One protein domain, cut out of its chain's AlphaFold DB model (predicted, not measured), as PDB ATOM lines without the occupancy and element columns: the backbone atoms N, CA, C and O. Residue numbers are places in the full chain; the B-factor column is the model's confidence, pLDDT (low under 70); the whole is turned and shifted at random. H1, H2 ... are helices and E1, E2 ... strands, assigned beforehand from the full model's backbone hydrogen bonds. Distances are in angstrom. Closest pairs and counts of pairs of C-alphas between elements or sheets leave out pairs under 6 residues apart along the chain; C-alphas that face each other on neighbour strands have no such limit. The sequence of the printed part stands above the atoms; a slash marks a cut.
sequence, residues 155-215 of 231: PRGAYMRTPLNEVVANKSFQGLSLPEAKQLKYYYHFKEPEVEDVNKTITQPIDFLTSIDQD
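This is residues 155 to 215 of the 231 residues of an uncharacterized protein of Amphimedon queenslandica (UniProt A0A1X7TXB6). With little regular structure, this is a small body of loops: the strand hairpin E1 and E2 and helix H2 lie toward one end of the longest axis, short helix H1 at the other, strand E3 between. The printed part has 61 residues, with E1, E2, H1, E3, H2 in chain order; the class is mixed, with 19 residues in named elements. It is compact, radius of gyration of the C-alphas 11.6 A, spanning 33 by 28 by 17 A.

E1, residues 159 to 161, and E2, residues 167 to 169, form an antiparallel hairpin at 145 degrees, with N 160 and O 168 2.9 A apart. H2, residues 198 to 203, comes closest to E1 at the C-alphas of Thr 201 and Arg 161, 7.4 A; its O i to N i+4 pairs are within hydrogen-bond range. E3, residues 187 to 189, pairs with no named strand. H1, residues 178 to 181, is too short for such pairs; its one O i to N i+3 pair is out of range. H1 and E3 are only just apart, at 8.2 A between closest C-alphas.

C-alpha 159 begins E1 at (166.159, 99.006, 158.839); C-alpha 203 ends H2, 8.7 A long, at (178.725, 104.899, 164.562).

The C-alphas of Leu 164 and Pro 179 are farthest apart, 33.3 A. The printed part has no cut and no long link; residues 204 to 215 hold no named element. Residues 196 to 203 have pLDDT under 70.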
ATOM      1  N   PRO A 155     165.618  90.963 158.795       94.25
ATOM      2  CA  PRO A 155     166.960  90.738 158.286       94.25
ATOM      3  C   PRO A 155     167.861  91.947 158.569       94.25
ATOM      4  O   PRO A 155     167.433  93.105 158.509       94.25
ATOM      5  N   ARG A 156     169.134  91.672 158.853       93.69
ATOM      6  CA  ARG A 156     170.182  92.675 159.041       93.69
ATOM      7  C   ARG A 156     170.239  93.584 157.818       93.69
ATOM      8  O   ARG A 156     170.260  93.107 156.687       93.69
ATOM      9  N   GLY A 157     170.284  94.895 158.042       92.12
ATOM     10  CA  GLY A 157     170.327  95.872 156.957       92.12
ATOM     11  C   GLY A 157     168.971  96.364 156.464       92.12
ATOM     12  O   GLY A 157     168.949  97.387 155.786       92.12
ATOM     13  N   ALA A 158     167.857  95.709 156.815       93.75
ATOM     14  CA  ALA A 158     166.527  96.110 156.342       93.75
ATOM     15  C   ALA A 158     166.010  97.416 156.958       93.75
ATOM     16  O   ALA A 158     165.196  98.107 156.346       93.75
ATOM     17  N   TYR A 159     166.492  97.766 158.147       93.75
ATOM     18  CA  TYR A 159     166.159  99.006 158.839       93.75
ATOM     19  C   TYR A 159     167.438  99.724 159.245       93.75
ATOM     20  O   TYR A 159     168.476  99.098 159.454       93.75
ATOM     21  N   MET A 160     167.348 101.044 159.348       91.44
ATOM     22  CA  MET A 160     168.437 101.894 159.802       91.44
ATOM     23  C   MET A 160     167.914 102.978 160.736       91.44
ATOM     24  O   MET A 160     166.756 103.394 160.646       91.44
ATOM     25  N   ARG A 161     168.789 103.447 161.615       90.00
ATOM     26  CA  ARG A 161     168.516 104.544 162.531       90.00
ATOM     27  C   ARG A 161     169.004 105.855 161.929       90.00
ATOM     28  O   ARG A 161     170.128 105.942 161.432       90.00
ATOM     29  N   THR A 162     168.146 106.867 161.925       88.00
ATOM     30  CA  THR A 162     168.492 108.207 161.443       88.00
ATOM     31  C   THR A 162     169.255 108.985 162.523       88.00
ATOM     32  O   THR A 162     169.177 108.637 163.704       88.00
ATOM     33  N   PRO A 163     169.943 110.090 162.174       84.94
ATOM     34  CA  PRO A 163     170.559 110.978 163.167       84.94
ATOM     35  C   PRO A 163     169.566 111.585 164.172       84.94
ATOM     36  O   PRO A 163     169.971 112.031 165.239       84.94
ATOM     37  N   LEU A 164     168.269 111.595 163.840       86.06
ATOM     38  CA  LEU A 164     167.181 112.022 164.726       86.06
ATOM     39  C   LEU A 164     166.704 110.904 165.661       86.06
ATOM     40  O   LEU A 164     165.702 111.067 166.352       86.06
ATOM     41  N   ASN A 165     167.424 109.781 165.697       84.38
ATOM     42  CA  ASN A 165     167.118 108.614 166.511       84.38
ATOM     43  C   ASN A 165     165.836 107.869 166.098       84.38
ATOM     44  O   ASN A 165     165.320 107.083 166.888       84.38
ATOM     45  N   GLU A 166     165.340 108.103 164.878       89.06
ATOM     46  CA  GLU A 166     164.151 107.439 164.333       89.06
ATOM     47  C   GLU A 166     164.549 106.178 163.560       89.06
ATOM     48  O   GLU A 166     165.540 106.183 162.821       89.06
ATOM     49  N   VAL A 167     163.767 105.106 163.679       92.00
ATOM     50  CA  VAL A 167     163.989 103.876 162.903       92.00
ATOM     51  C   VAL A 167     163.177 103.897 161.615       92.00
ATOM     52  O   VAL A 167     161.949 103.978 161.645       92.00
ATOM     53  N   VAL A 168     163.860 103.776 160.477       92.50
ATOM     54  CA  VAL A 168     163.252 103.804 159.139       92.50
ATOM     55  C   VAL A 168     163.686 102.604 158.302       92.50
ATOM     56  O   VAL A 168     164.766 102.042 158.495       92.50
ATOM     57  N   ALA A 169     162.850 102.205 157.343       92.12
ATOM     58  CA  ALA A 169     163.209 101.172 156.376       92.12
ATOM     59  C   ALA A 169     164.378 101.633 155.488       92.12
ATOM     60  O   ALA A 169     164.363 102.735 154.927       92.12
ATOM     61  N   ASN A 170     165.381 100.775 155.325       93.00
ATOM     62  CA  ASN A 170     166.517 101.039 154.455       93.00
ATOM     63  C   ASN A 170     166.135 100.753 152.996       93.00
ATOM     64  O   ASN A 170     166.095  99.604 152.561       93.00
ATOM     65  N   LYS A 171     165.893 101.810 152.216       90.69
ATOM     66  CA  LYS A 171     165.499 101.699 150.800       90.69
ATOM     67  C   LYS A 171     166.572 101.072 149.903       90.69
ATOM     68  O   LYS A 171     166.251 100.624 148.810       90.69
ATOM     69  N   SER A 172     167.825 101.046 150.354       91.25
ATOM     70  CA  SER A 172     168.941 100.435 149.624       91.25
ATOM     71  C   SER A 172     169.111  98.945 149.935       91.25
ATOM     72  O   SER A 172     169.993  98.304 149.368       91.25
ATOM     73  N   PHE A 173     168.310  98.384 150.845       92.81
ATOM     74  CA  PHE A 173     168.378  96.970 151.188       92.81
ATOM     75  C   PHE A 173     167.786  96.109 150.067       92.81
ATOM     76  O   PHE A 173     166.607  96.217 149.743       92.81
ATOM     77  N   GLN A 174     168.608  95.229 149.498       92.00
ATOM     78  CA  GLN A 174     168.226  94.348 148.388       92.00
ATOM     79  C   GLN A 174     167.911  92.910 148.831       92.00
ATOM     80  O   GLN A 174     167.678  92.045 147.992       92.00
ATOM     81  N   GLY A 175     167.887  92.648 150.140       91.50
ATOM     82  CA  GLY A 175     167.787  91.299 150.689       91.50
ATOM     83  C   GLY A 175     169.134  90.745 151.152       91.50
ATOM     84  O   GLY A 175     170.194  91.299 150.865       91.50
ATOM     85  N   LEU A 176     169.071  89.643 151.901       91.62
ATOM     86  CA  LEU A 176     170.249  88.863 152.282       91.62
ATOM     87  C   LEU A 176     170.653  87.943 151.127       91.62
ATOM     88  O   LEU A 176     169.791  87.403 150.429       91.62
ATOM     89  N   SER A 177     171.950  87.691 150.968       92.44
ATOM     90  CA  SER A 177     172.404  86.639 150.053       92.44
ATOM     91  C   SER A 177     172.021  85.249 150.578       92.44
ATOM     92  O   SER A 177     171.825  85.050 151.778       92.44
ATOM     93  N   LEU A 178     171.942  84.242 149.700       89.62
ATOM     94  CA  LEU A 178     171.566  82.876 150.097       89.62
ATOM     95  C   LEU A 178     172.443  82.291 151.233       89.62
ATOM     96  O   LEU A 178     171.887  81.654 152.130       89.62
ATOM     97  N   PRO A 179     173.780  82.486 151.259       91.62
ATOM     98  CA  PRO A 179     174.608  82.038 152.381       91.62
ATOM     99  C   PRO A 179     174.310  82.767 153.698       91.62
ATOM    100  O   PRO A 179     174.426  82.168 154.768       91.62
ATOM    101  N   GLU A 180     173.936  84.044 153.632       91.94
ATOM    102  CA  GLU A 180     173.599  84.862 154.803       91.94
ATOM    103  C   GLU A 180     172.213  84.514 155.340       91.94
ATOM    104  O   GLU A 180     172.049  84.325 156.542       91.94
ATOM    105  N   ALA A 181     171.238  84.320 154.450       90.19
ATOM    106  CA  ALA A 181     169.866  83.962 154.790       90.19
ATOM    107  C   ALA A 181     169.755  82.631 155.560       90.19
ATOM    108  O   ALA A 181     168.768  82.406 156.257       90.19
ATOM    109  N   LYS A 182     170.769  81.758 155.471       89.56
ATOM    110  CA  LYS A 182     170.860  80.485 156.208       89.56
ATOM    111  C   LYS A 182     171.463  80.614 157.613       89.56
ATOM    112  O   LYS A 182     171.548  79.615 158.322       89.56
ATOM    113  N   GLN A 183     171.912  81.800 158.019       90.62
ATOM    114  CA  GLN A 183     172.607  82.015 159.288       90.62
ATOM    115  C   GLN A 183     171.807  82.946 160.206       90.62
ATOM    116  O   GLN A 183     171.505  84.079 159.839       90.62
ATOM    117  N   LEU A 184     171.545  82.503 161.444       90.06
ATOM    118  CA  LEU A 184     170.778  83.266 162.445       90.06
ATOM    119  C   LEU A 184     171.373  84.648 162.741       90.06
ATOM    120  O   LEU A 184     170.635  85.593 162.990       90.06
ATOM    121  N   LYS A 185     172.698  84.801 162.636       92.31
ATOM    122  CA  LYS A 185     173.389  86.065 162.923       92.31
ATOM    123  C   LYS A 185     173.011  87.242 162.010       92.31
ATOM    124  O   LYS A 185     173.381  88.373 162.309       92.31
ATOM    125  N   TYR A 186     172.343  86.983 160.883       93.12
ATOM    126  CA  TYR A 186     171.846  88.015 159.965       93.12
ATOM    127  C   TYR A 186     170.369  88.347 160.194       93.12
ATOM    128  O   TYR A 186     169.766  89.027 159.370       93.12
ATOM    129  N   TYR A 187     169.789  87.894 161.302       92.94
ATOM    130  CA  TYR A 187     168.415  88.179 161.687       92.94
ATOM    131  C   TYR A 187     168.401  88.816 163.070       92.94
ATOM    132  O   TYR A 187     169.003  88.296 164.010       92.94
ATOM    133  N   TYR A 188     167.763  89.977 163.178       92.38
ATOM    134  CA  TYR A 188     167.789  90.835 164.356       92.38
ATOM    135  C   TYR A 188     166.391  90.969 164.962       92.38
ATOM    136  O   TYR A 188     165.400  91.023 164.233       92.38
ATOM    137  N   HIS A 189     166.324  91.061 166.290       91.88
ATOM    138  CA  HIS A 189     165.093  91.374 167.016       91.88
ATOM    139  C   HIS A 189     164.604  92.774 166.649       91.88
ATOM    140  O   HIS A 189     165.351  93.749 166.723       91.88
ATOM    141  N   PHE A 190     163.334  92.889 166.277       92.38
ATOM    142  CA  PHE A 190     162.707  94.127 165.824       92.38
ATOM    143  C   PHE A 190     162.016  94.872 166.970       92.38
ATOM    144  O   PHE A 190     160.800  95.112 166.991       92.38
ATOM    145  N   LYS A 191     162.838  95.232 167.952       88.94
ATOM    146  CA  LYS A 191     162.473  96.012 169.132       88.94
ATOM    147  C   LYS A 191     163.606  96.956 169.503       88.94
ATOM    148  O   LYS A 191     164.729  96.806 169.028       88.94
ATOM    149  N   GLU A 192     163.299  97.929 170.348       84.12
ATOM    150  CA  GLU A 192     164.334  98.782 170.922       84.12
ATOM    151  C   GLU A 192     165.309  97.912 171.741       84.12
ATOM    152  O   GLU A 192     164.849  97.040 172.487       84.12
ATOM    153  N   PRO A 193     166.633  98.092 171.601       76.44
ATOM    154  CA  PRO A 193     167.587  97.386 172.443       76.44
ATOM    155  C   PRO A 193     167.385  97.771 173.916       76.44
ATOM    156  O   PRO A 193     167.201  98.941 174.237       76.44
ATOM    157  N   GLU A 194     167.456  96.787 174.818       70.25
ATOM    158  CA  GLU A 194     167.304  97.009 176.270       70.25
ATOM    159  C   GLU A 194     168.388  97.935 176.839       70.25
ATOM    160  O   GLU A 194     168.162  98.653 177.809       70.25
ATOM    161  N   VAL A 195     169.568  97.931 176.215       70.06
ATOM    162  CA  VAL A 195     170.680  98.815 176.549       70.06
ATOM    163  C   VAL A 195     170.993  99.666 175.324       70.06
ATOM    164  O   VAL A 195     171.539  99.169 174.337       70.06
ATOM    165  N   GLU A 196     170.654 100.956 175.386       64.50
ATOM    166  CA  GLU A 196     171.046 101.927 174.363       64.50
ATOM    167  C   GLU A 196     172.561 102.184 174.460       64.50
ATOM    168  O   GLU A 196     173.045 102.971 175.275       64.50
ATOM    169  N   ASP A 197     173.342 101.512 173.612       67.56
ATOM    170  CA  ASP A 197     174.743 101.863 173.395       67.56
ATOM    171  C   ASP A 197     174.800 103.082 172.462       67.56
ATOM    172  O   ASP A 197     174.717 102.979 171.231       67.56
ATOM    173  N   VAL A 198     174.896 104.269 173.067       63.72
ATOM    174  CA  VAL A 198     174.921 105.559 172.359       63.72
ATOM    175  C   VAL A 198     176.055 105.601 171.326       63.72
ATOM    176  O   VAL A 198     175.876 106.135 170.230       63.72
ATOM    177  N   ASN A 199     177.199 104.970 171.619       62.62
ATOM    178  CA  ASN A 199     178.338 104.947 170.703       62.62
ATOM    179  C   ASN A 199     178.046 104.091 169.466       62.62
ATOM    180  O   ASN A 199     178.346 104.521 168.348       62.62
ATOM    181  N   LYS A 200     177.415 102.920 169.625       63.66
ATOM    182  CA  LYS A 200     176.962 102.108 168.477       63.66
ATOM    183  C   LYS A 200     175.883 102.812 167.671       63.66
ATOM    184  O   LYS A 200     175.932 102.792 166.449       63.66
ATOM    185  N   THR A 201     174.960 103.494 168.339       61.50
ATOM    186  CA  THR A 201     173.846 104.194 167.684       61.50
ATOM    187  C   THR A 201     174.338 105.266 166.705       61.50
ATOM    188  O   THR A 201     173.795 105.403 165.612       61.50
ATOM    189  N   ILE A 202     175.403 105.988 167.065       62.84
ATOM    190  CA  ILE A 202     175.982 107.048 166.227       62.84
ATOM    191  C   ILE A 202     176.913 106.476 165.144       62.84
ATOM    192  O   ILE A 202     176.950 106.987 164.026       62.84
ATOM    193  N   THR A 203     177.678 105.427 165.458       67.88
ATOM    194  CA  THR A 203     178.725 104.899 164.562       67.88
ATOM    195  C   THR A 203     178.240 103.796 163.618       67.88
ATOM    196  O   THR A 203     178.855 103.568 162.579       67.88
ATOM    197  N   GLN A 204     177.139 103.121 163.952       79.50
ATOM    198  CA  GLN A 204     176.610 101.955 163.242       79.50
ATOM    199  C   GLN A 204     175.092 102.089 163.032       79.50
ATOM    200  O   GLN A 204     174.310 101.346 163.624       79.50
ATOM    201  N   PRO A 205     174.640 102.992 162.140       82.00
ATOM    202  CA  PRO A 205     173.212 103.247 161.922       82.00
ATOM    203  C   PRO A 205     172.444 102.033 161.380       82.00
ATOM    204  O   PRO A 205     171.220 102.006 161.446       82.00
ATOM    205  N   ILE A 206     173.142 101.037 160.828       84.94
ATOM    206  CA  ILE A 206     172.558  99.805 160.282       84.94
ATOM    207  C   ILE A 206     172.553  98.667 161.317       84.94
ATOM    208  O   ILE A 206     171.596  97.899 161.382       84.94
ATOM    209  N   ASP A 207     173.588  98.575 162.153       84.06
ATOM    210  CA  ASP A 207     173.784  97.481 163.114       84.06
ATOM    211  C   ASP A 207     173.439  97.924 164.544       84.06
ATOM    212  O   ASP A 207     174.198  97.719 165.489       84.06
ATOM    213  N   PHE A 208     172.281  98.567 164.696       87.12
ATOM    214  CA  PHE A 208     171.811  99.091 165.984       87.12
ATOM    215  C   PHE A 208     170.915  98.107 166.763       87.12
ATOM    216  O   PHE A 208     170.615  98.352 167.929       87.12
ATOM    217  N   LEU A 209     170.464  97.018 166.127       89.00
ATOM    218  CA  LEU A 209     169.606  95.989 166.729       89.00
ATOM    219  C   LEU A 209     170.415  94.768 167.192       89.00
ATOM    220  O   LEU A 209     171.559  94.558 166.787       89.00
ATOM    221  N   THR A 210     169.786  93.926 168.012       88.12
ATOM    222  CA  THR A 210     170.406  92.718 168.573       88.12
ATOM    223  C   THR A 210     170.134  91.488 167.712       88.12
ATOM    224  O   THR A 210     169.004  91.243 167.295       88.12
ATOM    225  N   SER A 211     171.172  90.683 167.491       89.50
ATOM    226  CA  SER A 211     171.093  89.414 166.761       89.50
ATOM    227  C   SER A 211     170.390  88.311 167.546       89.50
ATOM    228  O   SER A 211     170.742  88.069 168.699       89.50
ATOM    229  N   ILE A 212     169.490  87.570 166.889       90.62
ATOM    230  CA  ILE A 212     168.773  86.429 167.492       90.62
ATOM    231  C   ILE A 212     169.679  85.214 167.753       90.62
ATOM    232  O   ILE A 212     169.325  84.313 168.504       90.62
ATOM    233  N   ASP A 213     170.878  85.170 167.161       88.81
ATOM    234  CA  ASP A 213     171.877  84.119 167.436       88.81
ATOM    235  C   ASP A 213     172.375  84.144 168.897       88.81
ATOM    236  O   ASP A 213     172.952  83.180 169.401       88.81
ATOM    237  N   GLN A 214     172.143  85.260 169.595       85.12
ATOM    238  CA  GLN A 214     172.497  85.436 171.001       85.12
ATOM    239  C   GLN A 214     171.391  84.957 171.960       85.12
ATOM    240  O   GLN A 214     171.594  84.996 173.173       85.12
ATOM    241  N   ASP A 215     170.254  84.475 171.444       85.38
ATOM    242  CA  ASP A 215     169.118  84.051 172.262       85.38
ATOM    243  C   ASP A 215     169.412  82.791 173.087       85.38
ATOM    244  O   ASP A 215     170.080  81.844 172.654       85.38
TER     245      ASP A 215